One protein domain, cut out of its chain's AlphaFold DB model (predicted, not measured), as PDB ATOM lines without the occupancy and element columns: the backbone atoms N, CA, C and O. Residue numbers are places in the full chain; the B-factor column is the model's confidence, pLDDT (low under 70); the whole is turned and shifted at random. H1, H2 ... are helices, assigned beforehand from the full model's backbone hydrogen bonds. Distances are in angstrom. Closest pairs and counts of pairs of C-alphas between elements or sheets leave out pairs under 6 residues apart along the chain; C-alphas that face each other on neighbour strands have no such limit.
ATOM      1  N   SER A 814    -163.095 -23.932-180.075       96.44
ATOM      2  CA  SER A 814    -162.767 -24.591-178.798       96.44
ATOM      3  C   SER A 814    -161.407 -24.175-178.236       96.44
ATOM      4  O   SER A 814    -161.326 -23.796-177.078       96.44
ATOM      5  N   GLN A 815    -160.360 -24.134-179.064       95.12
ATOM      6  CA  GLN A 815    -159.011 -23.729-178.646       95.12
ATOM      7  C   GLN A 815    -158.930 -22.269-178.156       95.12
ATOM      8  O   GLN A 815    -158.083 -21.939-177.323       95.12
ATOM      9  N   VAL A 816    -159.808 -21.405-178.669       97.31
ATOM     10  CA  VAL A 816    -159.912 -19.986-178.303       97.31
ATOM     11  C   VAL A 816    -160.711 -19.843-177.005       97.31
ATOM     12  O   VAL A 816    -160.269 -19.181-176.067       97.31
ATOM     13  N   ARG A 817    -161.836 -20.558-176.893       96.62
ATOM     14  CA  ARG A 817    -162.655 -20.635-175.675       96.62
ATOM     15  C   ARG A 817    -161.894 -21.245-174.495       96.62
ATOM     16  O   ARG A 817    -161.989 -20.734-173.386       96.62
ATOM     17  N   ASP A 818    -161.095 -22.282-174.737       94.38
ATOM     18  CA  ASP A 818    -160.265 -22.947-173.730       94.38
ATOM     19  C   ASP A 818    -159.169 -22.012-173.190       94.38
ATOM     20  O   ASP A 818    -158.880 -22.038-171.996       94.38
ATOM     21  N   ALA A 819    -158.576 -21.156-174.034       94.38
ATOM     22  CA  ALA A 819    -157.620 -20.137-173.590       94.38
ATOM     23  C   ALA A 819    -158.273 -19.109-172.647       94.38
ATOM     24  O   ALA A 819    -157.711 -18.783-171.598       94.38
ATOM     25  N   VAL A 820    -159.485 -18.654-172.977       95.19
ATOM     26  CA  VAL A 820    -160.265 -17.722-172.146       95.19
ATOM     27  C   VAL A 820    -160.739 -18.375-170.844       95.19
ATOM     28  O   VAL A 820    -160.609 -17.770-169.784       95.19
ATOM     29  N   TYR A 821    -161.215 -19.623-170.892       94.38
ATOM     30  CA  TYR A 821    -161.579 -20.389-169.698       94.38
ATOM     31  C   TYR A 821    -160.384 -20.505-168.743       94.38
ATOM     32  O   TYR A 821    -160.485 -20.106-167.587       94.38
ATOM     33  N   ARG A 822    -159.207 -20.912-169.248       91.75
ATOM     34  CA  ARG A 822    -157.966 -20.972-168.453       91.75
ATOM     35  C   ARG A 822    -157.575 -19.614-167.866       91.75
ATOM     36  O   ARG A 822    -157.112 -19.576-166.732       91.75
ATOM     37  N   TYR A 823    -157.739 -18.516-168.615       93.25
ATOM     38  CA  TYR A 823    -157.489 -17.162-168.104       93.25
ATOM     39  C   TYR A 823    -158.364 -16.856-166.878       93.25
ATOM     40  O   TYR A 823    -157.830 -16.461-165.842       93.25
ATOM     41  N   ALA A 824    -159.673 -17.111-166.968       92.31
ATOM     42  CA  ALA A 824    -160.607 -16.909-165.861       92.31
ATOM     43  C   ALA A 824    -160.287 -17.815-164.658       92.31
ATOM     44  O   ALA A 824    -160.290 -17.354-163.519       92.31
ATOM     45  N   SER A 825    -159.916 -19.080-164.889       90.31
ATOM     46  CA  SER A 825    -159.510 -20.006-163.821       90.31
ATOM     47  C   SER A 825    -158.284 -19.533-163.020       90.31
ATOM     48  O   SER A 825    -158.095 -19.989-161.891       90.31
ATOM     49  N   ASN A 826    -157.418 -18.662-163.565       86.12
ATOM     50  CA  ASN A 826    -156.221 -18.189-162.858       86.12
ATOM     51  C   ASN A 826    -155.650 -16.853-163.389       86.12
ATOM     52  O   ASN A 826    -154.887 -16.798-164.357       86.12
ATOM     53  N   HIS A 827    -155.880 -15.787-162.617       75.00
ATOM     54  CA  HIS A 827    -155.369 -14.429-162.848       75.00
ATOM     55  C   HIS A 827    -153.843 -14.314-163.064       75.00
ATOM     56  O   HIS A 827    -153.382 -13.311-163.621       75.00
ATOM     57  N   LYS A 828    -153.028 -15.301-162.648       82.50
ATOM     58  CA  LYS A 828    -151.563 -15.271-162.821       82.50
ATOM     59  C   LYS A 828    -151.146 -15.162-164.291       82.50
ATOM     60  O   LYS A 828    -150.121 -14.546-164.574       82.50
ATOM     61  N   TYR A 829    -151.945 -15.652-165.241       83.88
ATOM     62  CA  TYR A 829    -151.611 -15.532-166.670       83.88
ATOM     63  C   TYR A 829    -151.731 -14.079-167.148       83.88
ATOM     64  O   TYR A 829    -150.910 -13.619-167.940       83.88
ATOM     65  N   GLY A 830    -152.644 -13.298-166.561       85.12
ATOM     66  CA  GLY A 830    -152.685 -11.846-166.735       85.12
ATOM     67  C   GLY A 830    -151.392 -11.153-166.288       85.12
ATOM     68  O   GLY A 830    -150.962 -10.202-166.939       85.12
ATOM     69  N   LEU A 831    -150.721 -11.646-165.238       86.69
ATOM     70  CA  LEU A 831    -149.401 -11.149-164.822       86.69
ATOM     71  C   LEU A 831    -148.303 -11.559-165.813       86.69
ATOM     72  O   LEU A 831    -147.515 -10.708-166.212       86.69
ATOM     73  N   MET A 832    -148.289 -12.813-166.279       90.56
ATOM     74  CA  MET A 832    -147.311 -13.289-167.270       90.56
ATOM     75  C   MET A 832    -147.388 -12.517-168.595       90.56
ATOM     76  O   MET A 832    -146.357 -12.190-169.175       90.56
ATOM     77  N   ILE A 833    -148.590 -12.154-169.056       92.56
ATOM     78  CA  ILE A 833    -148.768 -11.335-170.268       92.56
ATOM     79  C   ILE A 833    -148.259  -9.905-170.044       92.56
ATOM     80  O   ILE A 833    -147.609  -9.336-170.921       92.56
ATOM     81  N   ARG A 834    -148.493  -9.326-168.859       91.12
ATOM     82  CA  ARG A 834    -147.940  -8.010-168.486       91.12
ATOM     83  C   ARG A 834    -146.412  -8.046-168.409       91.12
ATOM     84  O   ARG A 834    -145.776  -7.098-168.865       91.12
ATOM     85  N   ASP A 835    -145.828  -9.130-167.898       87.75
ATOM     86  CA  ASP A 835    -144.377  -9.320-167.845       87.75
ATOM     87  C   ASP A 835    -143.761  -9.564-169.223       87.75
ATOM     88  O   ASP A 835    -142.731  -8.968-169.518       87.75
ATOM     89  N   TYR A 836    -144.428 -10.308-170.108       89.12
ATOM     90  CA  TYR A 836    -144.022 -10.431-171.509       89.12
ATOM     91  C   TYR A 836    -144.052  -9.085-172.242       89.12
ATOM     92  O   TYR A 836    -143.104  -8.753-172.942       89.12
ATOM     93  N   VAL A 837    -145.094  -8.269-172.055       87.31
ATOM     94  CA  VAL A 837    -145.176  -6.931-172.675       87.31
ATOM     95  C   VAL A 837    -144.160  -5.948-172.068       87.31
ATOM     96  O   VAL A 837    -143.717  -5.028-172.754       87.31
ATOM     97  N   ARG A 838    -143.757  -6.145-170.806       86.62
ATOM     98  CA  ARG A 838    -142.738  -5.347-170.103       86.62
ATOM     99  C   ARG A 838    -141.307  -5.721-170.498       86.62
ATOM    100  O   ARG A 838    -140.489  -4.828-170.702       86.62
ATOM    101  N   ASP A 839    -141.004  -7.013-170.557       86.31
ATOM    102  CA  ASP A 839    -139.687  -7.563-170.879       86.31
ATOM    103  C   ASP A 839    -139.831  -8.905-171.632       86.31
ATOM    104  O   ASP A 839    -139.765  -9.989-171.035       86.31
ATOM    105  N   PRO A 840    -140.004  -8.850-172.968       83.88
ATOM    106  CA  PRO A 840    -140.095 -10.048-173.795       83.88
ATOM    107  C   PRO A 840    -138.841 -10.929-173.717       83.88
ATOM    108  O   PRO A 840    -138.932 -12.143-173.882       83.88
ATOM    109  N   GLY A 841    -137.665 -10.329-173.483       79.62
ATOM    110  CA  GLY A 841    -136.384 -11.036-173.445       79.62
ATOM    111  C   GLY A 841    -136.248 -11.902-172.197       79.62
ATOM    112  O   GLY A 841    -135.879 -13.070-172.299       79.62
ATOM    113  N   ARG A 842    -136.625 -11.366-171.031       84.25
ATOM    114  CA  ARG A 842    -136.685 -12.127-169.775       84.25
ATOM    115  C   ARG A 842    -137.704 -13.264-169.834       84.25
ATOM    116  O   ARG A 842    -137.417 -14.334-169.308       84.25
ATOM    117  N   MET A 843    -138.860 -13.063-170.472       85.94
ATOM    118  CA  MET A 843    -139.849 -14.138-170.630       85.94
ATOM    119  C   MET A 843    -139.373 -15.244-171.581       85.94
ATOM    120  O   MET A 843    -139.578 -16.412-171.272       85.94
ATOM    121  N   VAL A 844    -138.699 -14.900-172.686       84.50
ATOM    122  CA  VAL A 844    -138.025 -15.881-173.559       84.50
ATOM    123  C   VAL A 844    -137.009 -16.698-172.758       84.50
ATOM    124  O   VAL A 844    -137.147 -17.914-172.690       84.50
ATOM    125  N   GLN A 845    -136.068 -16.032-172.073       83.50
ATOM    126  CA  GLN A 845    -135.042 -16.705-171.268       83.50
ATOM    127  C   GLN A 845    -135.657 -17.629-170.211       83.50
ATOM    128  O   GLN A 845    -135.190 -18.745-170.037       83.50
ATOM    129  N   TRP A 846    -136.726 -17.199-169.537       87.19
ATOM    130  CA  TRP A 846    -137.395 -18.021-168.531       87.19
ATOM    131  C   TRP A 846    -138.022 -19.292-169.127       87.19
ATOM    132  O   TRP A 846    -137.860 -20.363-168.554       87.19
ATOM    133  N   PHE A 847    -138.669 -19.220-170.297       89.94
ATOM    134  CA  PHE A 847    -139.151 -20.426-170.986       89.94
ATOM    135  C   PHE A 847    -138.005 -21.330-171.472       89.94
ATOM    136  O   PHE A 847    -138.137 -22.552-171.413       89.94
ATOM    137  N   ASP A 848    -136.878 -20.758-171.906       85.75
ATOM    138  CA  ASP A 848    -135.681 -21.526-172.267       85.75
ATOM    139  C   ASP A 848    -135.055 -22.220-171.036       85.75
ATOM    140  O   ASP A 848    -134.658 -23.385-171.133       85.75
ATOM    141  N   ASP A 849    -135.042 -21.555-169.873       85.25
ATOM    142  CA  ASP A 849    -134.593 -22.095-168.580       85.25
ATOM    143  C   ASP A 849    -135.502 -23.247-168.102       85.25
ATOM    144  O   ASP A 849    -134.997 -24.300-167.708       85.25
ATOM    145  N   LEU A 850    -136.833 -23.094-168.192       90.62
ATOM    146  CA  LEU A 850    -137.809 -24.161-167.903       90.62
ATOM    147  C   LEU A 850    -137.561 -25.393-168.781       90.62
ATOM    148  O   LEU A 850    -137.410 -26.510-168.288       90.62
ATOM    149  N   GLN A 851    -137.464 -25.181-170.096       90.38
ATOM    150  CA  GLN A 851    -137.190 -26.237-171.068       90.38
ATOM    151  C   GLN A 851    -135.818 -26.892-170.855       90.38
ATOM    152  O   GLN A 851    -135.636 -28.072-171.163       90.38
ATOM    153  N   PHE A 852    -134.837 -26.151-170.342       87.00
ATOM    154  CA  PHE A 852    -133.525 -26.680-169.990       87.00
ATOM    155  C   PHE A 852    -133.581 -27.554-168.731       87.00
ATOM    156  O   PHE A 852    -133.118 -28.694-168.797       87.00
ATOM    157  N   GLY A 853    -134.216 -27.089-167.650       89.50
ATOM    158  CA  GLY A 853    -134.426 -27.872-166.426       89.50
ATOM    159  C   GLY A 853    -135.210 -29.161-166.688       89.50
ATOM    160  O   GLY A 853    -134.758 -30.243-166.324       89.50
ATOM    161  N   HIS A 854    -136.295 -29.077-167.458       93.94
ATOM    162  CA  HIS A 854    -137.092 -30.228-167.897       93.94
ATOM    163  C   HIS A 854    -136.273 -31.294-168.652       93.94
ATOM    164  O   HIS A 854    -136.394 -32.498-168.409       93.94
ATOM    165  N   ARG A 855    -135.375 -30.868-169.555       92.88
ATOM    166  CA  ARG A 855    -134.434 -31.784-170.227       92.88
ATOM    167  C   ARG A 855    -133.398 -32.359-169.262       92.88
ATOM    168  O   ARG A 855    -133.051 -33.528-169.398       92.88
ATOM    169  N   GLN A 856    -132.914 -31.574-168.296       92.62
ATOM    170  CA  GLN A 856    -131.996 -32.066-167.268       92.62
ATOM    171  C   GLN A 856    -132.663 -33.125-166.380       92.62
ATOM    172  O   GLN A 856    -132.072 -34.186-166.225       92.62
ATOM    173  N   VAL A 857    -133.890 -32.921-165.881       95.38
ATOM    174  CA  VAL A 857    -134.625 -33.944-165.107       95.38
ATOM    175  C   VAL A 857    -134.822 -35.218-165.926       95.38
ATOM    176  O   VAL A 857    -134.477 -36.301-165.457       95.38
ATOM    177  N   LYS A 858    -135.284 -35.116-167.180       94.38
ATOM    178  CA  LYS A 858    -135.453 -36.282-168.070       94.38
ATOM    179  C   LYS A 858    -134.150 -37.033-168.371       94.38
ATOM    180  O   LYS A 858    -134.195 -38.237-168.604       94.38
ATOM    181  N   TRP A 859    -132.996 -36.365-168.358       93.81
ATOM    182  CA  TRP A 859    -131.694 -37.023-168.518       93.81
ATOM    183  C   TRP A 859    -131.131 -37.576-167.203       93.81
ATOM    184  O   TRP A 859    -130.598 -38.680-167.197       93.81
ATOM    185  N   LEU A 860    -131.284 -36.868-166.084       96.00
ATOM    186  CA  LEU A 860    -130.811 -37.312-164.770       96.00
ATOM    187  C   LEU A 860    -131.597 -38.531-164.267       96.00
ATOM    188  O   LEU A 860    -130.984 -39.476-163.778       96.00
ATOM    189  N   THR A 861    -132.918 -38.557-164.467       96.62
ATOM    190  CA  THR A 861    -133.761 -39.730-164.174       96.62
ATOM    191  C   THR A 861    -133.408 -40.922-165.066       96.62
ATOM    192  O   THR A 861    -133.239 -42.033-164.570       96.62
ATOM    193  N   ALA A 862    -133.187 -40.710-166.369       95.56
ATOM    194  CA  ALA A 862    -132.752 -41.767-167.289       95.56
ATOM    195  C   ALA A 862    -131.355 -42.346-166.966       95.56
ATOM    196  O   ALA A 862    -131.079 -43.494-167.304       95.56
ATOM    197  N   LEU A 863    -130.486 -41.582-166.292       94.56
ATOM    198  CA  LEU A 863    -129.182 -42.040-165.788       94.56
ATOM    199  C   LEU A 863    -129.271 -42.783-164.438       94.56
ATOM    200  O   LEU A 863    -128.259 -43.306-163.965       94.56
ATOM    201  N   ASN A 864    -130.452 -42.823-163.816       96.25
ATOM    202  CA  ASN A 864    -130.695 -43.382-162.489       96.25
ATOM    203  C   ASN A 864    -132.035 -44.147-162.438       96.25
ATOM    204  O   ASN A 864    -132.901 -43.881-161.609       96.25
ATOM    205  N   ASP A 865    -132.207 -45.088-163.371       95.06
ATOM    206  CA  ASP A 865    -133.298 -46.079-163.402       95.06
ATOM    207  C   ASP A 865    -134.740 -45.504-163.368       95.06
ATOM    208  O   ASP A 865    -135.701 -46.218-163.092       95.06
ATOM    209  N   GLY A 866    -134.906 -44.221-163.713       95.25
ATOM    210  CA  GLY A 866    -136.177 -43.487-163.727       95.25
ATOM    211  C   GLY A 866    -136.408 -42.564-162.524       95.25
ATOM    212  O   GLY A 866    -137.325 -41.747-162.566       95.25
ATOM    213  N   GLU A 867    -135.575 -42.633-161.484       95.81
ATOM    214  CA  GLU A 867    -135.674 -41.805-160.271       95.81
ATOM    215  C   GLU A 867    -134.672 -40.641-160.298       95.81
ATOM    216  O   GLU A 867    -133.583 -40.762-160.858       95.81
ATOM    217  N   MET A 868    -134.985 -39.506-159.665       96.56
ATOM    218  CA  MET A 868    -134.061 -38.365-159.630       96.56
ATOM    219  C   MET A 868    -132.845 -38.684-158.726       96.56
ATOM    220  O   MET A 868    -133.028 -39.013-157.552       96.56
ATOM    221  N   PRO A 869    -131.597 -38.626-159.232       97.56
ATOM    222  CA  PRO A 869    -130.415 -39.044-158.480       97.56
ATOM    223  C   PRO A 869    -130.057 -38.057-157.364       97.56
ATOM    224  O   PRO A 869    -129.834 -36.873-157.610       97.56
ATOM    225  N   SER A 870    -129.897 -38.568-156.142       97.69
ATOM    226  CA  SER A 870    -129.345 -37.799-155.018       97.69
ATOM    227  C   SER A 870    -127.881 -37.398-155.253       97.69
ATOM    228  O   SER A 870    -127.184 -37.995-156.073       97.69
ATOM    229  N   ILE A 871    -127.360 -36.431-154.487       98.12
ATOM    230  CA  ILE A 871    -125.961 -35.974-154.627       98.12
ATOM    231  C   ILE A 871    -124.956 -37.129-154.471       98.12
ATOM    232  O   ILE A 871    -124.081 -37.283-155.315       98.12
ATOM    233  N   ALA A 872    -125.149 -38.020-153.493       97.81
ATOM    234  CA  ALA A 872    -124.306 -39.211-153.328       97.81
ATOM    235  C   ALA A 872    -124.379 -40.176-154.533       97.81
ATOM    236  O   ALA A 872    -123.412 -40.871-154.848       97.81
ATOM    237  N   LYS A 873    -125.514 -40.210-155.245       97.56
ATOM    238  CA  LYS A 873    -125.676 -40.986-156.480       97.56
ATOM    239  C   LYS A 873    -125.027 -40.298-157.683       97.56
ATOM    240  O   LYS A 873    -124.451 -40.980-158.525       97.56
ATOM    241  N   LEU A 874    -125.039 -38.966-157.743       97.12
ATOM    242  CA  LEU A 874    -124.266 -38.192-158.720       97.12
ATOM    243  C   LEU A 874    -122.753 -38.376-158.517       97.12
ATOM    244  O   LEU A 874    -122.027 -38.545-159.496       97.12
ATOM    245  N   GLU A 875    -122.280 -38.425-157.269       97.38
ATOM    246  CA  GLU A 875    -120.891 -38.764-156.924       97.38
ATOM    247  C   GLU A 875    -120.537 -40.203-157.344       97.38
ATOM    248  O   GLU A 875    -119.516 -40.413-158.005       97.38
ATOM    249  N   GLU A 876    -121.399 -41.191-157.052       96.69
ATOM    250  CA  GLU A 876    -121.236 -42.576-157.531       96.69
ATOM    251  C   GLU A 876    -121.132 -42.618-159.062       96.69
ATOM    252  O   GLU A 876    -120.187 -43.199-159.597       96.69
ATOM    253  N   LEU A 877    -122.060 -41.974-159.775       95.19
ATOM    254  CA  LEU A 877    -122.074 -41.934-161.237       95.19
ATOM    255  C   LEU A 877    -120.811 -41.261-161.796       95.19
ATOM    256  O   LEU A 877    -120.184 -41.827-162.690       95.19
ATOM    257  N   SER A 878    -120.384 -40.118-161.242       96.00
ATOM    258  CA  SER A 878    -119.152 -39.426-161.660       96.00
ATOM    259  C   SER A 878    -117.897 -40.287-161.446       96.00
ATOM    260  O   SER A 878    -116.984 -40.286-162.274       96.00
ATOM    261  N   SER A 879    -117.870 -41.105-160.386       94.81
ATOM    262  CA  SER A 879    -116.749 -42.011-160.090       94.81
ATOM    263  C   SER A 879    -116.600 -43.191-161.066       94.81
ATOM    264  O   SER A 879    -115.542 -43.826-161.101       94.81
ATOM    265  N   ARG A 880    -117.631 -43.513-161.864       90.88
ATOM    266  CA  ARG A 880    -117.656 -44.700-162.738       90.88
ATOM    267  C   ARG A 880    -116.931 -44.415-164.066       90.88
ATOM    268  O   ARG A 880    -117.413 -43.611-164.865       90.88
ATOM    269  N   PRO A 881    -115.814 -45.110-164.388       74.94
ATOM    270  CA  PRO A 881    -115.020 -44.798-165.586       74.94
ATOM    271  C   PRO A 881    -115.759 -45.010-166.919       74.94
ATOM    272  O   PRO A 881    -115.437 -44.374-167.922       74.94
ATOM    273  N   SER A 882    -116.748 -45.906-166.941       82.00
ATOM    274  CA  SER A 882    -117.470 -46.353-168.135       82.00
ATOM    275  C   SER A 882    -118.986 -46.287-167.949       82.00
ATOM    276  O   SER A 882    -119.485 -46.535-166.853       82.00
ATOM    277  N   GLY A 883    -119.712 -46.032-169.040       86.56
ATOM    278  CA  GLY A 883    -121.178 -45.952-169.084       86.56
ATOM    279  C   GLY A 883    -121.689 -44.544-169.390       86.56
ATOM    280  O   GLY A 883    -122.594 -44.397-170.201       86.56
ATOM    281  N   LEU A 884    -121.053 -43.513-168.826       92.69
ATOM    282  CA  LEU A 884    -121.390 -42.113-169.103       92.69
ATOM    283  C   LEU A 884    -120.825 -41.626-170.448       92.69
ATOM    284  O   LEU A 884    -119.682 -41.938-170.811       92.69
ATOM    285  N   THR A 885    -121.590 -40.783-171.141       92.19
ATOM    286  CA  THR A 885    -121.101 -39.936-172.234       92.19
ATOM    287  C   THR A 885    -120.406 -38.688-171.686       92.19
ATOM    288  O   THR A 885    -120.544 -38.316-170.518       92.19
ATOM    289  N   ASP A 886    -119.685 -37.968-172.546       90.00
ATOM    290  CA  ASP A 886    -119.100 -36.681-172.159       90.00
ATOM    291  C   ASP A 886    -120.157 -35.607-171.890       90.00
ATOM    292  O   ASP A 886    -119.857 -34.604-171.243       90.00
ATOM    293  N   TYR A 887    -121.385 -35.740-172.407       87.38
ATOM    294  CA  TYR A 887    -122.462 -34.844-171.994       87.38
ATOM    295  C   TYR A 887    -122.804 -35.087-170.520       87.38
ATOM    296  O   TYR A 887    -122.721 -34.149-169.728       87.38
ATOM    297  N   ASP A 888    -123.068 -36.341-170.152       92.31
ATOM    298  CA  ASP A 888    -123.508 -36.732-168.808       92.31
ATOM    299  C   ASP A 888    -122.457 -36.380-167.757       92.31
ATOM    300  O   ASP A 888    -122.783 -35.743-166.759       92.31
ATOM    301  N   ARG A 889    -121.173 -36.672-168.029       93.81
ATOM    302  CA  ARG A 889    -120.051 -36.256-167.168       93.81
ATOM    303  C   ARG A 889    -120.073 -34.753-166.887       93.81
ATOM    304  O   ARG A 889    -119.906 -34.348-165.745       93.81
ATOM    305  N   ARG A 890    -120.292 -33.916-167.909       91.81
ATOM    306  CA  ARG A 890    -120.340 -32.450-167.747       91.81
ATOM    307  C   ARG A 890    -121.597 -31.982-167.019       91.81
ATOM    308  O   ARG A 890    -121.503 -31.024-166.264       91.81
ATOM    309  N   LEU A 891    -122.743 -32.633-167.230       90.69
ATOM    310  CA  LEU A 891    -123.977 -32.325-166.506       90.69
ATOM    311  C   LEU A 891    -123.823 -32.654-165.015       90.69
ATOM    312  O   LEU A 891    -123.960 -31.761-164.184       90.69
ATOM    313  N   ILE A 892    -123.451 -33.896-164.696       95.62
ATOM    314  CA  ILE A 892    -123.206 -34.372-163.329       95.62
ATOM    315  C   ILE A 892    -122.170 -33.478-162.638       95.62
ATOM    316  O   ILE A 892    -122.442 -32.936-161.568       95.62
ATOM    317  N   GLN A 893    -121.022 -33.232-163.281       95.38
ATOM    318  CA  GLN A 893    -119.982 -32.390-162.694       95.38
ATOM    319  C   GLN A 893    -120.434 -30.932-162.523       95.38
ATOM    320  O   GLN A 893    -120.072 -30.323-161.530       95.38
ATOM    321  N   SER A 894    -121.282 -30.373-163.399       90.44
ATOM    322  CA  SER A 894    -121.810 -29.007-163.208       90.44
ATOM    323  C   SER A 894    -122.743 -28.857-161.997       90.44
ATOM    324  O   SER A 894    -122.853 -27.758-161.456       90.44
ATOM    325  N   ILE A 895    -123.375 -29.949-161.550       93.50
ATOM    326  CA  ILE A 895    -124.168 -29.986-160.313       93.50
ATOM    327  C   ILE A 895    -123.222 -30.105-159.108       93.50
ATOM    328  O   ILE A 895    -123.337 -29.328-158.162       93.50
ATOM    329  N   LEU A 896    -122.256 -31.030-159.166       96.25
ATOM    330  CA  LEU A 896    -121.286 -31.290-158.089       96.25
ATOM    331  C   LEU A 896    -120.286 -30.137-157.858       96.25
ATOM    332  O   LEU A 896    -119.913 -29.890-156.716       96.25
ATOM    333  N   ASP A 897    -119.892 -29.409-158.907       95.44
ATOM    334  CA  ASP A 897    -119.022 -28.220-158.841       95.44
ATOM    335  C   ASP A 897    -119.770 -26.955-158.367       95.44
ATOM    336  O   ASP A 897    -119.152 -25.902-158.177       95.44
ATOM    337  N   SER A 898    -121.099 -27.006-158.223       95.06
ATOM    338  CA  SER A 898    -121.871 -25.857-157.746       95.06
ATOM    339  C   SER A 898    -121.671 -25.639-156.240       95.06
ATOM    340  O   SER A 898    -121.465 -26.579-155.480       95.06
ATOM    341  N   GLU A 899    -121.755 -24.385-155.787       95.50
ATOM    342  CA  GLU A 899    -121.514 -24.006-154.380       95.50
ATOM    343  C   GLU A 899    -122.513 -24.654-153.392       95.50
ATOM    344  O   GLU A 899    -122.230 -24.774-152.201       95.50
ATOM    345  N   ASN A 900    -123.663 -25.124-153.888       96.44
ATOM    346  CA  ASN A 900    -124.606 -25.956-153.144       96.44
ATOM    347  C   ASN A 900    -125.282 -26.961-154.103       96.44
ATOM    348  O   ASN A 900    -126.332 -26.637-154.673       96.44
ATOM    349  N   PRO A 901    -124.715 -28.175-154.275       96.25
ATOM    350  CA  PRO A 901    -125.217 -29.173-155.221       96.25
ATOM    351  C   PRO A 901    -126.671 -29.572-154.971       96.25
ATOM    352  O   PRO A 901    -127.440 -29.696-155.920       96.25
ATOM    353  N   SER A 902    -127.079 -29.701-153.704       95.44
ATOM    354  CA  SER A 902    -128.462 -30.026-153.334       95.44
ATOM    355  C   SER A 902    -129.441 -28.931-153.758       95.44
ATOM    356  O   SER A 902    -130.473 -29.230-154.346       95.44
ATOM    357  N   ALA A 903    -129.113 -27.656-153.520       91.31
ATOM    358  CA  ALA A 903    -129.969 -26.545-153.940       91.31
ATOM    359  C   ALA A 903    -129.993 -26.365-155.468       91.31
ATOM    360  O   ALA A 903    -131.016 -25.961-156.016       91.31
ATOM    361  N   PHE A 904    -128.895 -26.682-156.166       90.94
ATOM    362  CA  PHE A 904    -128.888 -26.715-157.629       90.94
ATOM    363  C   PHE A 904    -129.776 -27.847-158.168       90.94
ATOM    364  O   PHE A 904    -130.522 -27.630-159.117       90.94
ATOM    365  N   LEU A 905    -129.737 -29.034-157.553       94.25
ATOM    366  CA  LEU A 905    -130.581 -30.165-157.940       94.25
ATOM    367  C   LEU A 905    -132.071 -29.843-157.749       94.25
ATOM    368  O   LEU A 905    -132.841 -29.994-158.692       94.25
ATOM    369  N   CYS A 906    -132.454 -29.298-156.589       93.81
ATOM    370  CA  CYS A 906    -133.831 -28.871-156.332       93.81
ATOM    371  C   CYS A 906    -134.296 -27.759-157.285       93.81
ATOM    372  O   CYS A 906    -135.432 -27.791-157.740       93.81
ATOM    373  N   LEU A 907    -133.420 -26.826-157.679       88.31
ATOM    374  CA  LEU A 907    -133.747 -25.835-158.712       88.31
ATOM    375  C   LEU A 907    -134.045 -26.490-160.076       88.31
ATOM    376  O   LEU A 907    -134.894 -26.000-160.818       88.31
ATOM    377  N   VAL A 908    -133.365 -27.586-160.421       90.31
ATOM    378  CA  VAL A 908    -133.633 -28.344-161.655       90.31
ATOM    379  C   VAL A 908    -134.986 -29.071-161.577       90.31
ATOM    380  O   VAL A 908    -135.725 -29.064-162.561       90.31
ATOM    381  N   GLU A 909    -135.351 -29.613-160.410       92.94
ATOM    382  CA  GLU A 909    -136.686 -30.181-160.140       92.94
ATOM    383  C   GLU A 909    -137.794 -29.109-160.179       92.94
ATOM    384  O   GLU A 909    -138.834 -29.317-160.803       92.94
ATOM    385  N   ASP A 910    -137.568 -27.933-159.584       89.81
ATOM    386  CA  ASP A 910    -138.501 -26.798-159.612       89.81
ATOM    387  C   ASP A 910    -138.755 -26.304-161.047       89.81
ATOM    388  O   ASP A 910    -139.898 -26.017-161.413       89.81
ATOM    389  N   LEU A 911    -137.711 -26.229-161.883       88.56
ATOM    390  CA  LEU A 911    -137.824 -25.832-163.291       88.56
ATOM    391  C   LEU A 911    -138.590 -26.864-164.134       88.56
ATOM    392  O   LEU A 911    -139.358 -26.468-165.009       88.56
ATOM    393  N   ASP A 912    -138.437 -28.165-163.869       93.19
ATOM    394  CA  ASP A 912    -139.261 -29.213-164.491       93.19
ATOM    395  C   ASP A 912    -140.726 -29.125-164.043       93.19
ATOM    396  O   ASP A 912    -141.636 -29.126-164.873       93.19
ATOM    397  N   CYS A 913    -140.956 -28.931-162.742       92.44
ATOM    398  CA  CYS A 913    -142.279 -28.767-162.148       92.44
ATOM    399  C   CYS A 913    -143.016 -27.532-162.701       92.44
ATOM    400  O   CYS A 913    -144.209 -27.596-163.005       92.44
ATOM    401  N   GLU A 914    -142.325 -26.403-162.882       88.19
ATOM    402  CA  GLU A 914    -142.866 -25.230-163.580       88.19
ATOM    403  C   GLU A 914    -143.028 -25.465-165.091       88.19
ATOM    404  O   GLU A 914    -144.033 -25.039-165.659       88.19
ATOM    405  N   CYS A 915    -142.135 -26.210-165.752       91.25
ATOM    406  CA  CYS A 915    -142.294 -26.575-167.163       91.25
ATOM    407  C   CYS A 915    -143.555 -27.425-167.394       91.25
ATOM    408  O   CYS A 915    -144.344 -27.117-168.287       91.25
ATOM    409  N   ALA A 916    -143.802 -28.430-166.550       90.38
ATOM    410  CA  ALA A 916    -144.999 -29.269-166.588       90.38
ATOM    411  C   ALA A 916    -146.287 -28.467-166.316       90.38
ATOM    412  O   ALA A 916    -147.317 -28.699-166.958       90.38
ATOM    413  N   LYS A 917    -146.233 -27.460-165.428       88.50
ATOM    414  CA  LYS A 917    -147.328 -26.487-165.269       88.50
ATOM    415  C   LYS A 917    -147.542 -25.706-166.566       88.50
ATOM    416  O   LYS A 917    -148.672 -25.642-167.037       88.50
ATOM    417  N   MET A 918    -146.498 -25.170-167.199       91.25
ATOM    418  CA  MET A 918    -146.653 -24.445-168.469       91.25
ATOM    419  C   MET A 918    -147.168 -25.344-169.612       91.25
ATOM    420  O   MET A 918    -147.992 -24.894-170.408       91.25
ATOM    421  N   GLU A 919    -146.786 -26.626-169.653       89.38
ATOM    422  CA  GLU A 919    -147.357 -27.623-170.572       89.38
ATOM    423  C   GLU A 919    -148.868 -27.783-170.384       89.38
ATOM    424  O   GLU A 919    -149.625 -27.633-171.346       89.38
ATOM    425  N   PHE A 920    -149.322 -28.005-169.148       87.25
ATOM    426  CA  PHE A 920    -150.747 -28.077-168.817       87.25
ATOM    427  C   PHE A 920    -151.495 -26.788-169.205       87.25
ATOM    428  O   PHE A 920    -152.585 -26.842-169.781       87.25
ATOM    429  N   LEU A 921    -150.893 -25.624-168.943       84.19
ATOM    430  CA  LEU A 921    -151.546 -24.320-169.043       84.19
ATOM    431  C   LEU A 921    -151.603 -23.733-170.454       84.19
ATOM    432  O   LEU A 921    -152.652 -23.211-170.832       84.19
ATOM    433  N   PHE A 922    -150.553 -23.872-171.261       88.50
ATOM    434  CA  PHE A 922    -150.498 -23.302-172.616       88.50
ATOM    435  C   PHE A 922    -150.493 -24.360-173.730       88.50
ATOM    436  O   PHE A 922    -150.432 -24.019-174.909       88.50
ATOM    437  N   GLY A 923    -150.572 -25.651-173.382       84.69
ATOM    438  CA  GLY A 923    -150.434 -26.750-174.345       84.69
ATOM    439  C   GLY A 923    -148.983 -26.980-174.785       84.69
ATOM    440  O   GLY A 923    -148.743 -27.542-175.852       84.69
ATOM    441  N   GLY A 924    -148.019 -26.506-173.994       88.56
ATOM    442  CA  GLY A 924    -146.586 -26.661-174.219       88.56
ATOM    443  C   GLY A 924    -145.779 -25.769-173.275       88.56
ATOM    444  O   GLY A 924    -146.146 -24.624-173.032       88.56
ATOM    445  N   GLY A 925    -144.662 -26.274-172.754       87.81
ATOM    446  CA  GLY A 925    -143.794 -25.543-171.830       87.81
ATOM    447  C   GLY A 925    -142.857 -24.556-172.526       87.81
ATOM    448  O   GLY A 925    -141.733 -24.379-172.073       87.81
ATOM    449  N   THR A 926    -143.262 -23.984-173.664       90.75
ATOM    450  CA  THR A 926    -142.415 -23.169-174.549       90.75
ATOM    451  C   THR A 926    -143.001 -21.778-174.763       90.75
ATOM    452  O   THR A 926    -144.217 -21.581-174.687       90.75
ATOM    453  N   ILE A 927    -142.139 -20.816-175.112       91.94
ATOM    454  CA  ILE A 927    -142.577 -19.456-175.449       91.94
ATOM    455  C   ILE A 927    -143.610 -19.458-176.587       91.94
ATOM    456  O   ILE A 927    -144.599 -18.742-176.494       91.94
ATOM    457  N   ASP A 928    -143.468 -20.310-177.607       92.56
ATOM    458  CA  ASP A 928    -144.418 -20.370-178.728       92.56
ATOM    459  C   ASP A 928    -145.810 -20.874-178.313       92.56
ATOM    460  O   ASP A 928    -146.815 -20.460-178.888       92.56
ATOM    461  N   ALA A 929    -145.894 -21.768-177.322       92.69
ATOM    462  CA  ALA A 929    -147.174 -22.216-176.775       92.69
ATOM    463  C   ALA A 929    -147.861 -21.091-175.988       92.69
ATOM    464  O   ALA A 929    -149.044 -20.822-176.198       92.69
ATOM    465  N   PHE A 930    -147.099 -20.366-175.164       94.75
ATOM    466  CA  PHE A 930    -147.574 -19.159-174.491       94.75
ATOM    467  C   PHE A 930    -148.003 -18.062-175.481       94.75
ATOM    468  O   PHE A 930    -149.043 -17.441-175.285       94.75
ATOM    469  N   LEU A 931    -147.261 -17.846-176.572       93.94
ATOM    470  CA  LEU A 931    -147.622 -16.856-177.590       93.94
ATOM    471  C   LEU A 931    -148.915 -17.229-178.322       93.94
ATOM    472  O   LEU A 931    -149.789 -16.374-178.421       93.94
ATOM    473  N   ARG A 932    -149.109 -18.496-178.718       95.00
ATOM    474  CA  ARG A 932    -150.397 -18.963-179.275       95.00
ATOM    475  C   ARG A 932    -151.555 -18.782-178.291       95.00
ATOM    476  O   ARG A 932    -152.637 -18.359-178.681       95.00
ATOM    477  N   TYR A 933    -151.327 -19.041-177.004       95.00
ATOM    478  CA  TYR A 933    -152.312 -18.767-175.954       95.00
ATOM    479  C   TYR A 933    -152.676 -17.270-175.867       95.00
ATOM    480  O   TYR A 933    -153.854 -16.930-175.746       95.00
ATOM    481  N   VAL A 934    -151.702 -16.360-176.003       95.31
ATOM    482  CA  VAL A 934    -151.958 -14.910-176.083       95.31
ATOM    483  C   VAL A 934    -152.688 -14.526-177.373       95.31
ATOM    484  O   VAL A 934    -153.608 -13.717-177.320       95.31
ATOM    485  N   GLU A 935    -152.345 -15.125-178.513       96.19
ATOM    486  CA  GLU A 935    -153.041 -14.904-179.789       96.19
ATOM    487  C   GLU A 935    -154.512 -15.342-179.720       96.19
ATOM    488  O   GLU A 935    -155.381 -14.625-180.215       96.19
ATOM    489  N   HIS A 936    -154.810 -16.452-179.037       96.69
ATOM    490  CA  HIS A 936    -156.179 -16.903-178.776       96.69
ATOM    491  C   HIS A 936    -156.940 -15.937-177.849       96.69
ATOM    492  O   HIS A 936    -158.097 -15.617-178.117       96.69
ATOM    493  N   LEU A 937    -156.312 -15.415-176.787       95.94
ATOM    494  CA  LEU A 937    -156.935 -14.378-175.948       95.94
ATOM    495  C   LEU A 937    -157.181 -13.074-176.721       95.94
ATOM    496  O   LEU A 937    -158.218 -12.433-176.537       95.94
ATOM    497  N   ASP A 938    -156.263 -12.689-177.608       96.56
ATOM    498  CA  ASP A 938    -156.445 -11.539-178.494       96.56
ATOM    499  C   ASP A 938    -157.572 -11.771-179.503       96.56
ATOM    500  O   ASP A 938    -158.284 -10.830-179.832       96.56
ATOM    501  N   GLU A 939    -157.739 -12.987-180.025       97.38
ATOM    502  CA  GLU A 939    -158.854 -13.337-180.908       97.38
ATOM    503  C   GLU A 939    -160.188 -13.231-180.162       97.38
ATOM    504  O   GLU A 939    -161.071 -12.486-180.591       97.38
ATOM    505  N   ALA A 940    -160.294 -13.869-178.994       97.12
ATOM    506  CA  ALA A 940    -161.492 -13.836-178.160       97.12
ATOM    507  C   ALA A 940    -161.891 -12.430-177.692       97.12
ATOM    508  O   ALA A 940    -163.069 -12.153-177.496       97.12
TER     509      ALA A 940
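Overview. This is residues 814 to 940 of the 1088 residues of the protein "ADPrib_exo_Tox domain-containing protein" of Actinomadura physcomitrii (UniProt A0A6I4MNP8). Two long helices, H3 and H6, cross as an X near the middle of the model, with a group of helices at each end of the long axis. At one end H4 and H5 form a short helical hairpin; at the other H7 packs on the ends of H3 and H6, H1 crosses H7, and H2 leads into H3. The printed part has 127 residues with seven named helices, H1 to H7 in order, and no named strand; the class is all helix. The whole is loose, with a radius of gyration of the C-alphas of 17.9 A and spans of 57 by 28 by 22 A, only just a rod.

Arrangement. Start at the longest helix, H3, residues 840 to 862. Its residues 847 to 857 touch residues 908 to 915 of H6, residues 901 to 922; the closest C-alphas are those of His 854 and Asp 912, 4.2 A apart. They run opposite ways at a steep tilt of 67 degrees, only just short of about perpendicular. Look next at H7, residues 927 to 940: its Ile 927 touches H3, with C-alphas 847 and 927 the closest at 5.7 A, at a steep tilt of 52 degrees. H7 touches H6 through Phe 922, whose C-alpha is 5.4 A from that of Phe 930, the closest pair, at a shallow tilt of 31 degrees, the same way. H1, residues 814 to 825, touches H7 with its residues 815 to 820 alone, about perpendicular at 85 degrees; the closest C-alphas, of Val 816 and His 936, are 4.9 A apart. H2, residues 828 to 838, and H3 touch only at the corner, and only just, with 3 pairs of C-alphas within 8 A, the closest Tyr 836 and Met 843 at 5.7 A. At the far end find the hairpin of H4, residues 871 to 879, and H5, residues 886 to 896: they touch at a steep tilt of 39 degrees, with C-alphas 874 and 892 the closest at 6.1 A. H5 and H6 touch only at the corner, and only just, with 3 pairs within 8 A, the closest C-alphas 895 and 901 at 5.3 A. Leaving out the pairs that touch only at the corner, 1 of the 5 pairs of helices that touch is at a shallow tilt, and the helix packing is mostly crossed. In H1 to H7 every O i to N i+4 pair is within hydrogen-bond range.

Along the chain. Find C-alpha 840 at (-140.095, -10.048, -173.795); from there H3 runs 33.2 A to C-alpha 862. H6 begins at C-alpha 901, (-125.217, -29.173, -155.221), and is 31.2 A long. H7 covers 19.9 A and ends at C-alpha 940, (-161.492, -13.836, -178.160).

Size, cuts and confidence. The C-alphas farthest apart, of Pro 881 and Ala 940, are 57.2 A apart. The printed part has no cut, and no link is long. No printed residue is under 70 in pLDDT.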